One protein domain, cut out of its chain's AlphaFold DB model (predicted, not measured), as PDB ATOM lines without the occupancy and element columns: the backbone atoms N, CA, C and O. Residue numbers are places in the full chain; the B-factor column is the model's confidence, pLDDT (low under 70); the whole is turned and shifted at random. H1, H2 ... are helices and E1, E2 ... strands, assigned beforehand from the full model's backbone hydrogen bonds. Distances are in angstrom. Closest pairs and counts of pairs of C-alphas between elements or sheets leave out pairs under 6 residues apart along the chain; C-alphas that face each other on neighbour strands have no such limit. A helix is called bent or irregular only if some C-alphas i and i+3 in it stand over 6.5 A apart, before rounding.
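This is residues 80 to 133 of the 435 residues of an uncharacterized protein of Clostridiales bacterium (UniProt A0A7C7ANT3). What shape does this domain have? The hairpin of E2 and E3 makes a small two-stranded core, with the sharply bent strand E1 beside E2. H1 and H2 lie at the end of the hairpin away from its turn, near E2 and E3 in turn, and a tail with no named element, residues 123 to 133, follows H2. What is the make-up? The 54 printed residues have three named strands and two named helices, in the order E1, H1, E2, E3, H2, with E2 and E3 antiparallel, and the class is mixed. How large is it? It is compact and rounded, with a radius of gyration of the C-alphas of 11.0 A and spans of 28 by 26 by 19 A.

Where are the strands? E2 is residues 100 to 103, 10.6 A long, and E3 is residues 109 to 112, 10.2 A long. E1 is residues 80 to 87, 17.1 A long, from C-alpha 80 at (18.681, -19.476, 54.552). Where are the helices? H1 is residues 91 to 94, and H2 is residues 115 to 122, ending at C-alpha 122 at (24.221, -12.678, 39.442).

How do E2 and E3 pair? They are antiparallel at 150 degrees, with N 100 and O 112 within hydrogen-bond range at 2.8 A. What is near them? E1 bends by 80 degrees at residue 84 and pairs with no named strand; its closest C-alpha to E2 is that of Val 85, 4.6 A from Gly 102. The closest C-alphas of H1 and E2 are Leu 93 and Val 100, 7.4 A; those of E3 and H2 are Met 112 and Leu 118, 7.4 A. How are the helix backbones? H2 has 2 of 4 O i to N i+4 pairs within hydrogen-bond range, and H1 is too short for such a pair.

How far does it reach? The two farthest C-alphas, Asn 89 and Lys 123, are 29.0 A apart. Is it whole? The printed part has no cut, and the links between named elements are tight. Where is confidence low? Mean pLDDT of the printed part is 82.9, and residue 124 is under 70.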
ATOM      1  N   THR A  80      19.136 -19.072  55.887       83.00
ATOM      2  CA  THR A  80      18.681 -19.476  54.552       83.00
ATOM      3  C   THR A  80      18.678 -20.995  54.423       83.00
ATOM      4  O   THR A  80      19.717 -21.638  54.552       83.00
ATOM      5  N   GLU A  81      17.520 -21.560  54.084       88.94
ATOM      6  CA  GLU A  81      17.375 -22.979  53.753       88.94
ATOM      7  C   GLU A  81      17.553 -23.209  52.247       88.94
ATOM      8  O   GLU A  81      16.932 -22.545  51.409       88.94
ATOM      9  N   MET A  82      18.396 -24.175  51.897       89.56
ATOM     10  CA  MET A  82      18.603 -24.652  50.536       89.56
ATOM     11  C   MET A  82      18.301 -26.143  50.462       89.56
ATOM     12  O   MET A  82      19.022 -26.963  51.023       89.56
ATOM     13  N   HIS A  83      17.294 -26.513  49.683       90.94
ATOM     14  CA  HIS A  83      16.890 -27.900  49.505       90.94
ATOM     15  C   HIS A  83      17.569 -28.567  48.312       90.94
ATOM     16  O   HIS A  83      17.894 -27.926  47.303       90.94
ATOM     17  N   ASN A  84      17.674 -29.898  48.382       88.25
ATOM     18  CA  ASN A  84      18.118 -30.761  47.280       88.25
ATOM     19  C   ASN A  84      19.522 -30.446  46.736       88.25
ATOM     20  O   ASN A  84      19.809 -30.679  45.552       88.25
ATOM     21  N   VAL A  85      20.408 -29.947  47.590       89.75
ATOM     22  CA  VAL A  85      21.768 -29.583  47.213       89.75
ATOM     23  C   VAL A  85      22.605 -30.839  47.013       89.75
ATOM     24  O   VAL A  85      22.669 -31.710  47.880       89.75
ATOM     25  N   LYS A  86      23.248 -30.947  45.846       89.81
ATOM     26  CA  LYS A  86      24.173 -32.044  45.542       89.81
ATOM     27  C   LYS A  86      25.538 -31.774  46.154       89.81
ATOM     28  O   LYS A  86      26.208 -30.823  45.757       89.81
ATOM     29  N   ILE A  87      25.964 -32.664  47.036       87.81
ATOM     30  CA  ILE A  87      27.236 -32.588  47.754       87.81
ATOM     31  C   ILE A  87      27.879 -33.971  47.836       87.81
ATOM     32  O   ILE A  87      27.203 -34.989  47.703       87.81
ATOM     33  N   SER A  88      29.195 -34.003  48.018       84.31
ATOM     34  CA  SER A  88      29.962 -35.245  48.214       84.31
ATOM     35  C   SER A  88      30.718 -35.290  49.535       84.31
ATOM     36  O   SER A  88      31.067 -36.370  49.983       84.31
ATOM     37  N   ASN A  89      31.043 -34.129  50.099       81.19
ATOM     38  CA  ASN A  89      31.781 -33.963  51.350       81.19
ATOM     39  C   ASN A  89      31.639 -32.518  51.847       81.19
ATOM     40  O   ASN A  89      31.113 -31.657  51.133       81.19
ATOM     41  N   ARG A  90      32.154 -32.225  53.042       80.88
ATOM     42  CA  ARG A  90      32.139 -30.857  53.588       80.88
ATOM     43  C   ARG A  90      32.955 -29.888  52.728       80.88
ATOM     44  O   ARG A  90      32.494 -28.785  52.455       80.88
ATOM     45  N   GLU A  91      34.099 -30.304  52.182       82.44
ATOM     46  CA  GLU A  91      34.902 -29.457  51.279       82.44
ATOM     47  C   GLU A  91      34.101 -28.935  50.071       82.44
ATOM     48  O   GLU A  91      34.267 -27.780  49.678       82.44
ATOM     49  N   SER A  92      33.179 -29.736  49.521       80.56
ATOM     50  CA  SER A  92      32.306 -29.315  48.416       80.56
ATOM     51  C   SER A  92      31.376 -28.148  48.767       80.56
ATOM     52  O   SER A  92      30.863 -27.501  47.856       80.56
ATOM     53  N   LEU A  93      31.202 -27.867  50.060       79.12
ATOM     54  CA  LEU A  93      30.357 -26.815  50.605       79.12
ATOM     55  C   LEU A  93      31.158 -25.593  51.069       79.12
ATOM     56  O   LEU A  93      30.822 -24.475  50.688       79.12
ATOM     57  N   PHE A  94      32.231 -25.812  51.837       78.25
ATOM     58  CA  PHE A  94      33.050 -24.740  52.425       78.25
ATOM     59  C   PHE A  94      34.113 -24.182  51.468       78.25
ATOM     60  O   PHE A  94      34.500 -23.021  51.569       78.25
ATOM     61  N   ALA A  95      34.585 -24.985  50.511       76.12
ATOM     62  CA  ALA A  95      35.540 -24.558  49.488       76.12
ATOM     63  C   ALA A  95      35.114 -25.036  48.087       76.12
ATOM     64  O   ALA A  95      35.855 -25.759  47.405       76.12
ATOM     65  N   PRO A  96      33.918 -24.637  47.615       74.62
ATOM     66  CA  PRO A  96      33.369 -25.150  46.377       74.62
ATOM     67  C   PRO A  96      34.233 -24.727  45.185       74.62
ATOM     68  O   PRO A  96      34.381 -23.549  44.852       74.62
ATOM     69  N   LYS A  97      34.766 -25.719  44.462       72.25
ATOM     70  CA  LYS A  97      35.455 -25.480  43.181       72.25
ATOM     71  C   LYS A  97      34.505 -24.942  42.109       72.25
ATOM     72  O   LYS A  97      34.973 -24.357  41.134       72.25
ATOM     73  N   GLY A  98      33.195 -25.132  42.260       77.56
ATOM     74  CA  GLY A  98      32.161 -24.743  41.303       77.56
ATOM     75  C   GLY A  98      31.009 -23.982  41.953       77.56
ATOM     76  O   GLY A  98      31.161 -23.406  43.023       77.56
ATOM     77  N   VAL A  99      29.866 -23.971  41.273       82.38
ATOM     78  CA  VAL A  99      28.613 -23.435  41.812       82.38
ATOM     79  C   VAL A  99      27.854 -24.574  42.482       82.38
ATOM     80  O   VAL A  99      27.568 -25.587  41.842       82.38
ATOM     81  N   VAL A 100      27.516 -24.386  43.749       85.25
ATOM     82  CA  VAL A 100      26.580 -25.216  44.504       85.25
ATOM     83  C   VAL A 100      25.173 -24.701  44.216       85.25
ATOM     84  O   VAL A 100      24.943 -23.494  44.192       85.25
ATOM     85  N   ALA A 101      24.230 -25.596  43.930       88.25
ATOM     86  CA  ALA A 101      22.872 -25.221  43.553       88.25
ATOM     87  C   ALA A 101      21.842 -26.019  44.352       88.25
ATOM     88  O   ALA A 101      21.988 -27.232  44.507       88.25
ATOM     89  N   GLY A 102      20.791 -25.328  44.781       90.38
ATOM     90  CA  GLY A 102      19.626 -25.882  45.463       90.38
ATOM     91  C   GLY A 102      18.362 -25.119  45.091       90.38
ATOM     92  O   GLY A 102      18.349 -24.362  44.114       90.38
ATOM     93  N   ALA A 103      17.313 -25.308  45.879       91.06
ATOM     94  CA  ALA A 103      16.074 -24.544  45.785       91.06
ATOM     95  C   ALA A 103      15.673 -23.992  47.158       91.06
ATOM     96  O   ALA A 103      15.950 -24.636  48.162       91.06
ATOM     97  N   ASP A 104      15.037 -22.826  47.197       89.06
ATOM     98  CA  ASP A 104      14.384 -22.324  48.409       89.06
ATOM     99  C   ASP A 104      13.070 -23.067  48.702       89.06
ATOM    100  O   ASP A 104      12.648 -23.960  47.956       89.06
ATOM    101  N   ASN A 105      12.408 -22.661  49.786       87.31
ATOM    102  CA  ASN A 105      11.093 -23.157  50.197       87.31
ATOM    103  C   ASN A 105      10.000 -22.988  49.118       87.31
ATOM    104  O   ASN A 105       9.008 -23.713  49.135       87.31
ATOM    105  N   GLU A 106      10.164 -22.055  48.174       88.44
ATOM    106  CA  GLU A 106       9.234 -21.811  47.061       88.44
ATOM    107  C   GLU A 106       9.627 -22.594  45.790       88.44
ATOM    108  O   GLU A 106       8.980 -22.480  44.746       88.44
ATOM    109  N   GLY A 107      10.689 -23.405  45.852       86.56
ATOM    110  CA  GLY A 107      11.215 -24.170  44.724       86.56
ATOM    111  C   GLY A 107      12.062 -23.343  43.751       86.56
ATOM    112  O   GLY A 107      12.472 -23.847  42.698       86.56
ATOM    113  N   LYS A 108      12.355 -22.079  44.068       88.81
ATOM    114  CA  LYS A 108      13.178 -21.207  43.235       88.81
ATOM    115  C   LYS A 108      14.655 -21.494  43.477       88.81
ATOM    116  O   LYS A 108      15.133 -21.682  44.588       88.81
ATOM    117  N   LYS A 109      15.406 -21.527  42.378       89.38
ATOM    118  CA  LYS A 109      16.819 -21.907  42.375       89.38
ATOM    119  C   LYS A 109      17.678 -20.921  43.178       89.38
ATOM    120  O   LYS A 109      17.758 -19.748  42.812       89.38
ATOM    121  N   ILE A 110      18.401 -21.435  44.171       88.50
ATOM    122  CA  ILE A 110      19.466 -20.727  44.895       88.50
ATOM    123  C   ILE A 110      20.826 -21.240  44.411       88.50
ATOM    124  O   ILE A 110      21.003 -22.432  44.145       88.50
ATOM    125  N   LEU A 111      21.788 -20.325  44.278       88.50
ATOM    126  CA  LEU A 111      23.173 -20.617  43.921       88.50
ATOM    127  C   LEU A 111      24.114 -20.111  45.011       88.50
ATOM    128  O   LEU A 111      23.999 -18.963  45.428       88.50
ATOM    129  N   MET A 112      25.095 -20.930  45.376       85.69
ATOM    130  CA  MET A 112      26.175 -20.568  46.284       85.69
ATOM    131  C   MET A 112      27.522 -20.866  45.624       85.69
ATOM    132  O   MET A 112      27.727 -21.924  45.028       85.69
ATOM    133  N   ALA A 113      28.438 -19.907  45.662       84.56
ATOM    134  CA  ALA A 113      29.788 -20.034  45.122       84.56
ATOM    135  C   ALA A 113      30.674 -18.926  45.716       84.56
ATOM    136  O   ALA A 113      30.146 -17.987  46.311       84.56
ATOM    137  N   PRO A 114      32.001 -18.967  45.504       83.75
ATOM    138  CA  PRO A 114      32.864 -17.840  45.837       83.75
ATOM    139  C   PRO A 114      32.383 -16.564  45.130       83.75
ATOM    140  O   PRO A 114      31.975 -16.629  43.963       83.75
ATOM    141  N   MET A 115      32.453 -15.415  45.813       82.31
ATOM    142  CA  MET A 115      31.870 -14.145  45.346       82.31
ATOM    143  C   MET A 115      32.326 -13.775  43.926       82.31
ATOM    144  O   MET A 115      31.497 -13.499  43.064       82.31
ATOM    145  N   GLU A 116      33.618 -13.938  43.628       81.56
ATOM    146  CA  GLU A 116      34.206 -13.699  42.301       81.56
ATOM    147  C   GLU A 116      33.528 -14.482  41.159       81.56
ATOM    148  O   GLU A 116      33.522 -14.057  39.999       81.56
ATOM    149  N   LYS A 117      32.987 -15.670  41.456       82.12
ATOM    150  CA  LYS A 117      32.240 -16.487  40.491       82.12
ATOM    151  C   LYS A 117      30.774 -16.092  40.446       82.12
ATOM    152  O   LYS A 117      30.201 -16.071  39.357       82.12
ATOM    153  N   LEU A 118      30.173 -15.787  41.596       83.38
ATOM    154  CA  LEU A 118      28.776 -15.372  41.673       83.38
ATOM    155  C   LEU A 118      28.541 -14.031  40.986       83.38
ATOM    156  O   LEU A 118      27.556 -13.913  40.271       83.38
ATOM    157  N   GLU A 119      29.438 -13.056  41.113       81.94
ATOM    158  CA  GLU A 119      29.303 -11.739  40.471       81.94
ATOM    159  C   GLU A 119      29.191 -11.836  38.943       81.94
ATOM    160  O   GLU A 119      28.390 -11.127  38.327       81.94
ATOM    161  N   LYS A 120      29.906 -12.793  38.335       80.69
ATOM    162  CA  LYS A 120      29.833 -13.082  36.891       80.69
ATOM    163  C   LYS A 120      28.470 -13.638  36.462       80.69
ATOM    164  O   LYS A 120      28.125 -13.555  35.286       80.69
ATOM    165  N   ILE A 121      27.702 -14.206  37.394       80.50
ATOM    166  CA  ILE A 121      26.413 -14.869  37.147       80.50
ATOM    167  C   ILE A 121      25.239 -13.973  37.572       80.50
ATOM    168  O   ILE A 121      24.257 -13.843  36.841       80.50
ATOM    169  N   SER A 122      25.326 -13.355  38.751       76.50
ATOM    170  CA  SER A 122      24.221 -12.678  39.442       76.50
ATOM    171  C   SER A 122      24.063 -11.202  39.072       76.50
ATOM    172  O   SER A 122      23.071 -10.590  39.470       76.50
ATOM    173  N   LYS A 123      25.015 -10.623  38.321       75.25
ATOM    174  CA  LYS A 123      25.034  -9.199  37.936       75.25
ATOM    175  C   LYS A 123      24.834  -8.257  39.141       75.25
ATOM    176  O   LYS A 123      24.088  -7.287  39.045       75.25
ATOM    177  N   GLY A 124      25.462  -8.573  40.277       67.19
ATOM    178  CA  GLY A 124      25.445  -7.737  41.485       67.19
ATOM    179  C   GLY A 124      24.281  -7.981  42.454       67.19
ATOM    180  O   GLY A 124      24.083  -7.184  43.362       67.19
ATOM    181  N   LYS A 125      23.506  -9.063  42.292       75.94
ATOM    182  CA  LYS A 125      22.421  -9.451  43.221       75.94
ATOM    183  C   LYS A 125      22.829 -10.506  44.261       75.94
ATOM    184  O   LYS A 125      21.959 -11.118  44.871       75.94
ATOM    185  N   ALA A 126      24.123 -10.787  44.400       82.81
ATOM    186  CA  ALA A 126      24.620 -11.760  45.369       82.81
ATOM    187  C   ALA A 126      24.825 -11.104  46.740       82.81
ATOM    188  O   ALA A 126      25.323  -9.982  46.818       82.81
ATOM    189  N   SER A 127      24.470 -11.821  47.802       82.81
ATOM    190  CA  SER A 127      24.801 -11.490  49.185       82.81
ATOM    191  C   SER A 127      25.881 -12.437  49.700       82.81
ATOM    192  O   SER A 127      25.978 -13.586  49.265       82.81
ATOM    193  N   THR A 128      26.703 -11.948  50.623       83.81
ATOM    194  CA  THR A 128      27.592 -12.795  51.421       83.81
ATOM    195  C   THR A 128      26.774 -13.519  52.483       83.81
ATOM    196  O   THR A 128      25.824 -12.940  53.004       83.81
ATOM    197  N   VAL A 129      27.163 -14.749  52.805       81.06
ATOM    198  CA  VAL A 129      26.597 -15.537  53.907       81.06
ATOM    199  C   VAL A 129      27.734 -15.989  54.809       81.06
ATOM    200  O   VAL A 129      28.826 -16.285  54.308       81.06
ATOM    201  N   ASP A 130      27.489 -16.026  56.115       80.38
ATOM    202  CA  ASP A 130      28.424 -16.662  57.039       80.38
ATOM    203  C   ASP A 130      28.282 -18.181  56.941       80.38
ATOM    204  O   ASP A 130      27.197 -18.739  57.099       80.38
ATOM    205  N   ILE A 131      29.393 -18.848  56.636       77.88
ATOM    206  CA  ILE A 131      29.427 -20.298  56.488       77.88
ATOM    207  C   ILE A 131      29.878 -21.007  57.767       77.88
ATOM    208  O   ILE A 131      29.931 -22.231  57.756       77.88
ATOM    209  N   SER A 132      30.207 -20.299  58.855       73.31
ATOM    210  CA  SER A 132      30.651 -20.938  60.106       73.31
ATOM    211  C   SER A 132      29.610 -21.904  60.680       73.31
ATOM    212  O   SER A 132      29.973 -22.970  61.174       73.31
ATOM    213  N   ASP A 133      28.326 -21.567  60.532       71.62
ATOM    214  CA  ASP A 133      27.208 -22.243  61.203       71.62
ATOM    215  C   ASP A 133      26.409 -23.150  60.256       71.62
ATOM    216  O   ASP A 133      25.236 -23.446  60.481       71.62
TER     217      ASP A 133